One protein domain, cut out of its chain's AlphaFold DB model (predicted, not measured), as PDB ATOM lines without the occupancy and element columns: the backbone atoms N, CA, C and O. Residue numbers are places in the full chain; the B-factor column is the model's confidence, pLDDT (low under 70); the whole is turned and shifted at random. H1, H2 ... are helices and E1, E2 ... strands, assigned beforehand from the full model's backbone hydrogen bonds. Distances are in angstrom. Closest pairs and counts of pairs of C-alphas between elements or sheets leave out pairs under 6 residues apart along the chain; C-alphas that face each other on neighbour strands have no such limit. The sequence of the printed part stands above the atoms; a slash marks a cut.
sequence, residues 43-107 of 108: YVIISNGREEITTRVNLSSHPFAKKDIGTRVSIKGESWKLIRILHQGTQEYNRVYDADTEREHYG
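Overview. This is residues 43 to 107 of the 108 residues of an uncharacterized protein of Oribacterium sp (UniProt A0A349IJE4). The domain is a curled, strongly twisted antiparallel sheet of four strands, E2, E1, E4 and E3, with a long link, residues 57 to 71, looping round its hollow side from E2 to E3. The helix H1 follows E4, meets the sheet with its residues 92 to 97 near one end of E1 and E4, and sticks out from residue 98 onward. The printed part has 65 residues, with four named strands and one named helix in the order E1, E2, E3, E4, H1; the class is mixed, helices and strands. It is only just compact, close to loose, with a radius of gyration of the C-alphas of 12.5 A and spans of 33 by 24 by 20 A.

Arrangement. The sheet runs E2, residues 52 to 56, E1, residues 43 to 47, E4, residues 78 to 86, and E3, residues 72 to 75, with E2 and E3 as edge strands. From edge to edge its strands' lines turn by 100 degrees. E1 and E2 form a hairpin, antiparallel at 153 degrees, with N 44 and O 55 within hydrogen-bond range at 2.8 A. E1 and E4 are antiparallel at 142 degrees, with N 45 and O 84 at 2.9 A and N 86 and O 43 at 2.8 A. E3 and E4 form a hairpin, antiparallel at 119 degrees, with N 73 and O 80 at 2.8 A. The pairing is staggered: E4 pairs with E3 over residues 78 to 81 and with E1 over residues 81 to 86, and it bends by 56 degrees at residue 83. E1 and E3 are apart. H1, residues 91 to 106, is on one face of the sheet, an arrangement of two layers, helix and sheet, at a height over the sheet of 11.0 A. It lies over E2 and, only just, over E1 and E4, with 3 C-alphas each, and runs across the strands, at 82 degrees to E2 on the local plane. The closest C-alphas of E4 and H1 are those of Leu 86 and Tyr 93, 5.1 A apart. In H1 every O i to N i+4 pair is within hydrogen-bond range.

Along the chain. E1 begins at C-alpha 43, (158.616, 155.385, 187.693), and spans 13.5 A. E2 spans 13.6 A and E3 9.7 A. E4, the longest strand, spans 22.6 A and ends at C-alpha 86, (157.979, 156.150, 192.584). H1 spans 22.0 A and ends at C-alpha 106, (169.616, 138.895, 181.872).

Size, cuts and confidence. The C-alphas farthest apart are those of Thr 71 and Tyr 106, at 34.3 A. The printed part has no cut. The link from E2 to E3 is long, 15 residues; the others are tight. Residues 98 to 107, of which 98 to 106 belong to H1, stand free. The mean pLDDT of the printed part is 87.4, and residues 105 to 107 are under 70.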
ATOM      1  N   TYR A  43     159.583 156.390 188.142       92.81
ATOM      2  CA  TYR A  43     158.616 155.385 187.693       92.81
ATOM      3  C   TYR A  43     157.211 155.805 188.117       92.81
ATOM      4  O   TYR A  43     156.999 156.371 189.189       92.81
ATOM      5  N   VAL A  44     156.228 155.521 187.276       93.38
ATOM      6  CA  VAL A  44     154.816 155.727 187.576       93.38
ATOM      7  C   VAL A  44     154.066 154.423 187.419       93.38
ATOM      8  O   VAL A  44     154.307 153.658 186.486       93.38
ATOM      9  N   ILE A  45     153.137 154.195 188.336       94.31
ATOM     10  CA  ILE A  45     152.225 153.064 188.282       94.31
ATOM     11  C   ILE A  45     150.871 153.599 187.841       94.31
ATOM     12  O   ILE A  45     150.326 154.534 188.448       94.31
ATOM     13  N   ILE A  46     150.344 153.029 186.762       94.62
ATOM     14  CA  ILE A  46     149.085 153.448 186.159       94.62
ATOM     15  C   ILE A  46     148.146 152.256 186.000       94.62
ATOM     16  O   ILE A  46     148.584 151.134 185.769       94.62
ATOM     17  N   SER A  47     146.844 152.510 186.107       94.94
ATOM     18  CA  SER A  47     145.822 151.475 185.961       94.94
ATOM     19  C   SER A  47     144.641 151.953 185.126       94.94
ATOM     20  O   SER A  47     144.155 153.073 185.308       94.94
ATOM     21  N   ASN A  48     144.151 151.094 184.237       93.38
ATOM     22  CA  ASN A  48     142.893 151.278 183.504       93.38
ATOM     23  C   ASN A  48     141.695 150.600 184.212       93.38
ATOM     24  O   ASN A  48     140.588 150.570 183.677       93.38
ATOM     25  N   GLY A  49     141.899 150.063 185.423       91.56
ATOM     26  CA  GLY A  49     140.904 149.310 186.193       91.56
ATOM     27  C   GLY A  49     140.816 147.819 185.846       91.56
ATOM     28  O   GLY A  49     140.097 147.096 186.530       91.56
ATOM     29  N   ARG A  50     141.533 147.356 184.816       92.94
ATOM     30  CA  ARG A  50     141.664 145.932 184.457       92.94
ATOM     31  C   ARG A  50     143.069 145.416 184.723       92.94
ATOM     32  O   ARG A  50     143.232 144.317 185.235       92.94
ATOM     33  N   GLU A  51     144.059 146.231 184.397       93.75
ATOM     34  CA  GLU A  51     145.470 145.939 184.583       93.75
ATOM     35  C   GLU A  51     146.183 147.118 185.251       93.75
ATOM     36  O   GLU A  51     145.686 148.253 185.308       93.75
ATOM     37  N   GLU A  52     147.350 146.814 185.801       93.88
ATOM     38  CA  GLU A  52     148.263 147.764 186.410       93.88
ATOM     39  C   GLU A  52     149.613 147.622 185.720       93.88
ATOM     40  O   GLU A  52     150.147 146.519 185.610       93.88
ATOM     41  N   ILE A  53     150.155 148.740 185.244       92.31
ATOM     42  CA  ILE A  53     151.455 148.759 184.584       92.31
ATOM     43  C   ILE A  53     152.374 149.768 185.261       92.31
ATOM     44  O   ILE A  53     151.965 150.872 185.630       92.31
ATOM     45  N   THR A  54     153.639 149.381 185.390       92.12
ATOM     46  CA  THR A  54     154.712 150.264 185.844       92.12
ATOM     47  C   THR A  54     155.490 150.741 184.626       92.12
ATOM     48  O   THR A  54     155.937 149.932 183.818       92.12
ATOM     49  N   THR A  55     155.628 152.054 184.469       90.25
ATOM     50  CA  THR A  55     156.336 152.662 183.336       90.25
ATOM     51  C   THR A  55     157.254 153.783 183.799       90.25
ATOM     52  O   THR A  55     156.983 154.451 184.799       90.25
ATOM     53  N   ARG A  56     158.353 153.999 183.077       91.12
ATOM     54  CA  ARG A  56     159.337 155.038 183.385       91.12
ATOM     55  C   ARG A  56     159.004 156.341 182.666       91.12
ATOM     56  O   ARG A  56     158.753 156.370 181.461       91.12
ATOM     57  N   VAL A  57     159.067 157.452 183.391       91.19
ATOM     58  CA  VAL A  57     158.898 158.793 182.830       91.19
ATOM     59  C   VAL A  57     160.222 159.236 182.212       91.19
ATOM     60  O   VAL A  57     161.059 159.814 182.885       91.19
ATOM     61  N   ASN A  58     160.444 158.984 180.924       87.56
ATOM     62  CA  ASN A  58     161.730 159.336 180.296       87.56
ATOM     63  C   ASN A  58     161.844 160.819 179.913       87.56
ATOM     64  O   ASN A  58     162.923 161.401 179.971       87.56
ATOM     65  N   LEU A  59     160.730 161.441 179.517       87.25
ATOM     66  CA  LEU A  59     160.694 162.806 178.991       87.25
ATOM     67  C   LEU A  59     159.620 163.639 179.690       87.25
ATOM     68  O   LEU A  59     158.619 163.119 180.179       87.25
ATOM     69  N   SER A  60     159.786 164.962 179.658       85.38
ATOM     70  CA  SER A  60     158.784 165.916 180.153       85.38
ATOM     71  C   SER A  60     157.476 165.903 179.353       85.38
ATOM     72  O   SER A  60     156.461 166.384 179.849       85.38
ATOM     73  N   SER A  61     157.491 165.344 178.138       86.94
ATOM     74  CA  SER A  61     156.318 165.120 177.288       86.94
ATOM     75  C   SER A  61     155.536 163.853 177.645       86.94
ATOM     76  O   SER A  61     154.490 163.599 177.048       86.94
ATOM     77  N   HIS A  62     156.020 163.043 178.593       89.19
ATOM     78  CA  HIS A  62     155.324 161.830 179.002       89.19
ATOM     79  C   HIS A  62     153.901 162.166 179.490       89.19
ATOM     80  O   HIS A  62     153.729 163.147 180.220       89.19
ATOM     81  N   PRO A  63     152.877 161.348 179.175       88.50
ATOM     82  CA  PRO A  63     151.479 161.670 179.479       88.50
ATOM     83  C   PRO A  63     151.188 161.948 180.959       88.50
ATOM     84  O   PRO A  63     150.208 162.630 181.269       88.50
ATOM     85  N   PHE A  64     152.032 161.427 181.852       90.06
ATOM     86  CA  PHE A  64     151.948 161.571 183.307       90.06
ATOM     87  C   PHE A  64     153.026 162.474 183.925       90.06
ATOM     88  O   PHE A  64     153.036 162.647 185.141       90.06
ATOM     89  N   ALA A  65     153.915 163.072 183.125       89.12
ATOM     90  CA  ALA A  65     154.884 164.034 183.642       89.12
ATOM     91  C   ALA A  65     154.157 165.248 184.243       89.12
ATOM     92  O   ALA A  65     153.225 165.787 183.644       89.12
ATOM     93  N   LYS A  66     154.593 165.678 185.433       87.12
ATOM     94  CA  LYS A  66     154.031 166.792 186.216       87.12
ATOM     95  C   LYS A  66     152.551 166.626 186.591       87.12
ATOM     96  O   LYS A  66     151.901 167.612 186.923       87.12
ATOM     97  N   LYS A  67     152.010 165.404 186.521       88.12
ATOM     98  CA  LYS A  67     150.638 165.102 186.946       88.12
ATOM     99  C   LYS A  67     150.623 164.468 188.322       88.12
ATOM    100  O   LYS A  67     151.512 163.684 188.657       88.12
ATOM    101  N   ASP A  68     149.582 164.784 189.077       89.06
ATOM    102  CA  ASP A  68     149.366 164.249 190.413       89.06
ATOM    103  C   ASP A  68     148.663 162.892 190.380       89.06
ATOM    104  O   ASP A  68     147.939 162.542 189.435       89.06
ATOM    105  N   ILE A  69     148.858 162.136 191.459       90.44
ATOM    106  CA  ILE A  69     148.158 160.878 191.702       90.44
ATOM    107  C   ILE A  69     146.645 161.119 191.640       90.44
ATOM    108  O   ILE A  69     146.117 162.089 192.175       90.44
ATOM    109  N   GLY A  70     145.937 160.220 190.966       89.62
ATOM    110  CA  GLY A  70     144.507 160.310 190.704       89.62
ATOM    111  C   GLY A  70     144.169 160.838 189.313       89.62
ATOM    112  O   GLY A  70     143.059 160.587 188.837       89.62
ATOM    113  N   THR A  71     145.113 161.499 188.636       91.75
ATOM    114  CA  THR A  71     144.877 162.058 187.303       91.75
ATOM    115  C   THR A  71     144.657 160.959 186.270       91.75
ATOM    116  O   THR A  71     145.388 159.968 186.232       91.75
ATOM    117  N   ARG A  72     143.659 161.152 185.402       93.88
ATOM    118  CA  ARG A  72     143.349 160.255 184.284       93.88
ATOM    119  C   ARG A  72     143.851 160.821 182.965       93.88
ATOM    120  O   ARG A  72     143.764 162.025 182.729       93.88
ATOM    121  N   VAL A  73     144.364 159.952 182.104       90.88
ATOM    122  CA  VAL A  73     144.874 160.299 180.777       90.88
ATOM    123  C   VAL A  73     144.440 159.233 179.786       90.88
ATOM    124  O   VAL A  73     144.434 158.052 180.119       90.88
ATOM    125  N   SER A  74     144.075 159.644 178.572       92.75
ATOM    126  CA  SER A  74     143.775 158.693 177.507       92.75
ATOM    127  C   SER A  74     145.050 158.307 176.764       92.75
ATOM    128  O   SER A  74     145.770 159.180 176.277       92.75
ATOM    129  N   ILE A  75     145.336 157.009 176.683       88.56
ATOM    130  CA  ILE A  75     146.461 156.448 175.930       88.56
ATOM    131  C   ILE A  75     145.885 155.384 175.002       88.56
ATOM    132  O   ILE A  75     145.246 154.446 175.466       88.56
ATOM    133  N   LYS A  76     146.080 155.550 173.686       87.75
ATOM    134  CA  LYS A  76     145.552 154.641 172.647       87.75
ATOM    135  C   LYS A  76     144.036 154.369 172.756       87.75
ATOM    136  O   LYS A  76     143.577 153.287 172.421       87.75
ATOM    137  N   GLY A  77     143.257 155.350 173.217       90.38
ATOM    138  CA  GLY A  77     141.800 155.227 173.368       90.38
ATOM    139  C   GLY A  77     141.336 154.641 174.706       90.38
ATOM    140  O   GLY A  77     140.144 154.679 174.993       90.38
ATOM    141  N   GLU A  78     142.248 154.187 175.567       92.19
ATOM    142  CA  GLU A  78     141.921 153.704 176.911       92.19
ATOM    143  C   GLU A  78     142.200 154.760 177.980       92.19
ATOM    144  O   GLU A  78     143.117 155.570 177.843       92.19
ATOM    145  N   SER A  79     141.406 154.766 179.054       93.81
ATOM    146  CA  SER A  79     141.552 155.711 180.167       93.81
ATOM    147  C   SER A  79     142.422 155.115 181.267       93.81
ATOM    148  O   SER A  79     142.015 154.183 181.956       93.81
ATOM    149  N   TRP A  80     143.604 155.692 181.455       95.56
ATOM    150  CA  TRP A  80     144.582 155.270 182.449       95.56
ATOM    151  C   TRP A  80     144.644 156.269 183.594       95.56
ATOM    152  O   TRP A  80     144.779 157.474 183.379       95.56
ATOM    153  N   LYS A  81     144.567 155.778 184.825       95.00
ATOM    154  CA  LYS A  81     144.677 156.564 186.051       95.00
ATOM    155  C   LYS A  81     146.075 156.416 186.633       95.00
ATOM    156  O   LYS A  81     146.529 155.297 186.848       95.00
ATOM    157  N   LEU A  82     146.716 157.533 186.960       93.38
ATOM    158  CA  LEU A  82     147.928 157.535 187.772       93.38
ATOM    159  C   LEU A  82     147.568 157.153 189.202       93.38
ATOM    160  O   LEU A  82     146.791 157.859 189.844       93.38
ATOM    161  N   ILE A  83     148.103 156.045 189.699       94.12
ATOM    162  CA  ILE A  83     147.796 155.557 191.049       94.12
ATOM    163  C   ILE A  83     148.967 155.740 192.008       94.12
ATOM    164  O   ILE A  83     148.745 155.931 193.200       94.12
ATOM    165  N   ARG A  84     150.203 155.752 191.495       92.38
ATOM    166  CA  ARG A  84     151.396 155.951 192.313       92.38
ATOM    167  C   ARG A  84     152.544 156.544 191.510       92.38
ATOM    168  O   ARG A  84     152.672 156.286 190.315       92.38
ATOM    169  N   ILE A  85     153.393 157.306 192.189       91.56
ATOM    170  CA  ILE A  85     154.660 157.809 191.657       91.56
ATOM    171  C   ILE A  85     155.773 157.260 192.547       91.56
ATOM    172  O   ILE A  85     155.707 157.385 193.769       91.56
ATOM    173  N   LEU A  86     156.775 156.644 191.933       91.88
ATOM    174  CA  LEU A  86     157.979 156.150 192.584       91.88
ATOM    175  C   LEU A  86     159.108 157.122 192.262       91.88
ATOM    176  O   LEU A  86     159.691 157.092 191.175       91.88
ATOM    177  N   HIS A  87     159.383 158.019 193.204       89.31
ATOM    178  CA  HIS A  87     160.389 159.050 193.004       89.31
ATOM    179  C   HIS A  87     161.803 158.473 193.041       89.31
ATOM    180  O   HIS A  87     162.117 157.638 193.896       89.31
ATOM    181  N   GLN A  88     162.670 158.972 192.164       87.38
ATOM    182  CA  GLN A  88     164.089 158.619 192.162       87.38
ATOM    183  C   GLN A  88     164.723 158.784 193.552       87.38
ATOM    184  O   GLN A  88     164.488 159.776 194.246       87.38
ATOM    185  N   GLY A  89     165.548 157.810 193.943       82.69
ATOM    186  CA  GLY A  89     166.232 157.792 195.239       82.69
ATOM    187  C   GLY A  89     165.393 157.254 196.404       82.69
ATOM    188  O   GLY A  89     165.878 157.210 197.531       82.69
ATOM    189  N   THR A  90     164.151 156.824 196.159       87.00
ATOM    190  CA  THR A  90     163.360 156.077 197.148       87.00
ATOM    191  C   THR A  90     163.657 154.577 197.075       87.00
ATOM    192  O   THR A  90     164.034 154.057 196.026       87.00
ATOM    193  N   GLN A  91     163.455 153.846 198.178       86.56
ATOM    194  CA  GLN A  91     163.622 152.385 198.176       86.56
ATOM    195  C   GLN A  91     162.687 151.693 197.175       86.56
ATOM    196  O   GLN A  91     163.071 150.711 196.552       86.56
ATOM    197  N   GLU A  92     161.465 152.202 197.015       84.69
ATOM    198  CA  GLU A  92     160.480 151.630 196.093       84.69
ATOM    199  C   GLU A  92     160.889 151.828 194.634       84.69
ATOM    200  O   GLU A  92     160.731 150.912 193.832       84.69
ATOM    201  N   TYR A  93     161.476 152.985 194.312       89.88
ATOM    202  CA  TYR A  93     162.103 153.217 193.015       89.88
ATOM    203  C   TYR A  93     163.247 152.232 192.767       89.88
ATOM    204  O   TYR A  93     163.268 151.601 191.716       89.88
ATOM    205  N   ASN A  94     164.162 152.065 193.730       87.25
ATOM    206  CA  ASN A  94     165.325 151.190 193.556       87.25
ATOM    207  C   ASN A  94     164.907 149.736 193.317       87.25
ATOM    208  O   ASN A  94     165.425 149.113 192.409       87.25
ATOM    209  N   ARG A  95     163.897 149.224 194.034       87.69
ATOM    210  CA  ARG A  95     163.381 147.860 193.802       87.69
ATOM    211  C   ARG A  95     162.901 147.641 192.368       87.69
ATOM    212  O   ARG A  95     163.153 146.589 191.796       87.69
ATOM    213  N   VAL A  96     162.185 148.617 191.808       86.12
ATOM    214  CA  VAL A  96     161.702 148.538 190.423       86.12
ATOM    215  C   VAL A  96     162.855 148.709 189.443       86.12
ATOM    216  O   VAL A  96     162.934 147.960 188.481       86.12
ATOM    217  N   TYR A  97     163.750 149.664 189.694       84.75
ATOM    218  CA  TYR A  97     164.921 149.911 188.861       84.75
ATOM    219  C   TYR A  97     165.850 148.696 188.797       84.75
ATOM    220  O   TYR A  97     166.289 148.338 187.710       84.75
ATOM    221  N   ASP A  98     166.119 148.048 189.929       80.00
ATOM    222  CA  ASP A  98     166.968 146.861 190.008       80.00
ATOM    223  C   ASP A  98     166.327 145.707 189.224       80.00
ATOM    224  O   ASP A  98     166.979 145.128 188.365       80.00
ATOM    225  N   ALA A  99     165.025 145.458 189.407       79.81
ATOM    226  CA  ALA A  99     164.295 144.442 188.643       79.81
ATOM    227  C   ALA A  99     164.248 144.739 187.128       79.81
ATOM    228  O   ALA A  99     164.365 143.831 186.307       79.81
ATOM    229  N   ASP A 100     164.079 146.007 186.741       75.94
ATOM    230  CA  ASP A 100     164.096 146.452 185.342       75.94
ATOM    231  C   ASP A 100     165.498 146.292 184.730       75.94
ATOM    232  O   ASP A 100     165.644 145.773 183.627       75.94
ATOM    233  N   THR A 101     166.536 146.644 185.492       75.06
ATOM    234  CA  THR A 101     167.948 146.505 185.108       75.06
ATOM    235  C   THR A 101     168.353 145.040 184.979       75.06
ATOM    236  O   THR A 101     169.059 144.683 184.037       75.06
ATOM    237  N   GLU A 102     167.911 144.183 185.901       73.69
ATOM    238  CA  GLU A 102     168.117 142.735 185.840       73.69
ATOM    239  C   GLU A 102     167.420 142.136 184.616       73.69
ATOM    240  O   GLU A 102     168.020 141.329 183.908       73.69
ATOM    241  N   ARG A 103     166.196 142.573 184.301       70.81
ATOM    242  CA  ARG A 103     165.501 142.158 183.076       70.81
ATOM    243  C   ARG A 103     166.257 142.580 181.814       70.81
ATOM    244  O   ARG A 103     166.373 141.776 180.894       70.81
ATOM    245  N   GLU A 104     166.788 143.802 181.758       70.69
ATOM    246  CA  GLU A 104     167.587 144.267 180.614       70.69
ATOM    247  C   GLU A 104     168.935 143.537 180.487       70.69
ATOM    248  O   GLU A 104     169.369 143.254 179.372       70.69
ATOM    249  N   HIS A 105     169.590 143.203 181.604       65.50
ATOM    250  CA  HIS A 105     170.886 142.514 181.590       65.50
ATOM    251  C   HIS A 105     170.788 141.003 181.369       65.50
ATOM    252  O   HIS A 105     171.692 140.426 180.764       65.50
ATOM    253  N   TYR A 106     169.732 140.356 181.865       64.75
ATOM    254  CA  TYR A 106     169.616 138.895 181.872       64.75
ATOM    255  C   TYR A 106     168.501 138.345 180.971       64.75
ATOM    256  O   TYR A 106     168.482 137.141 180.734       64.75
ATOM    257  N   GLY A 107     167.631 139.193 180.410       54.84
ATOM    258  CA  GLY A 107     166.776 138.856 179.265       54.84
ATOM    259  C   GLY A 107     165.827 137.664 179.447       54.84
ATOM    260  O   GLY A 107     165.675 136.886 178.505       54.84
TER     261      GLY A 107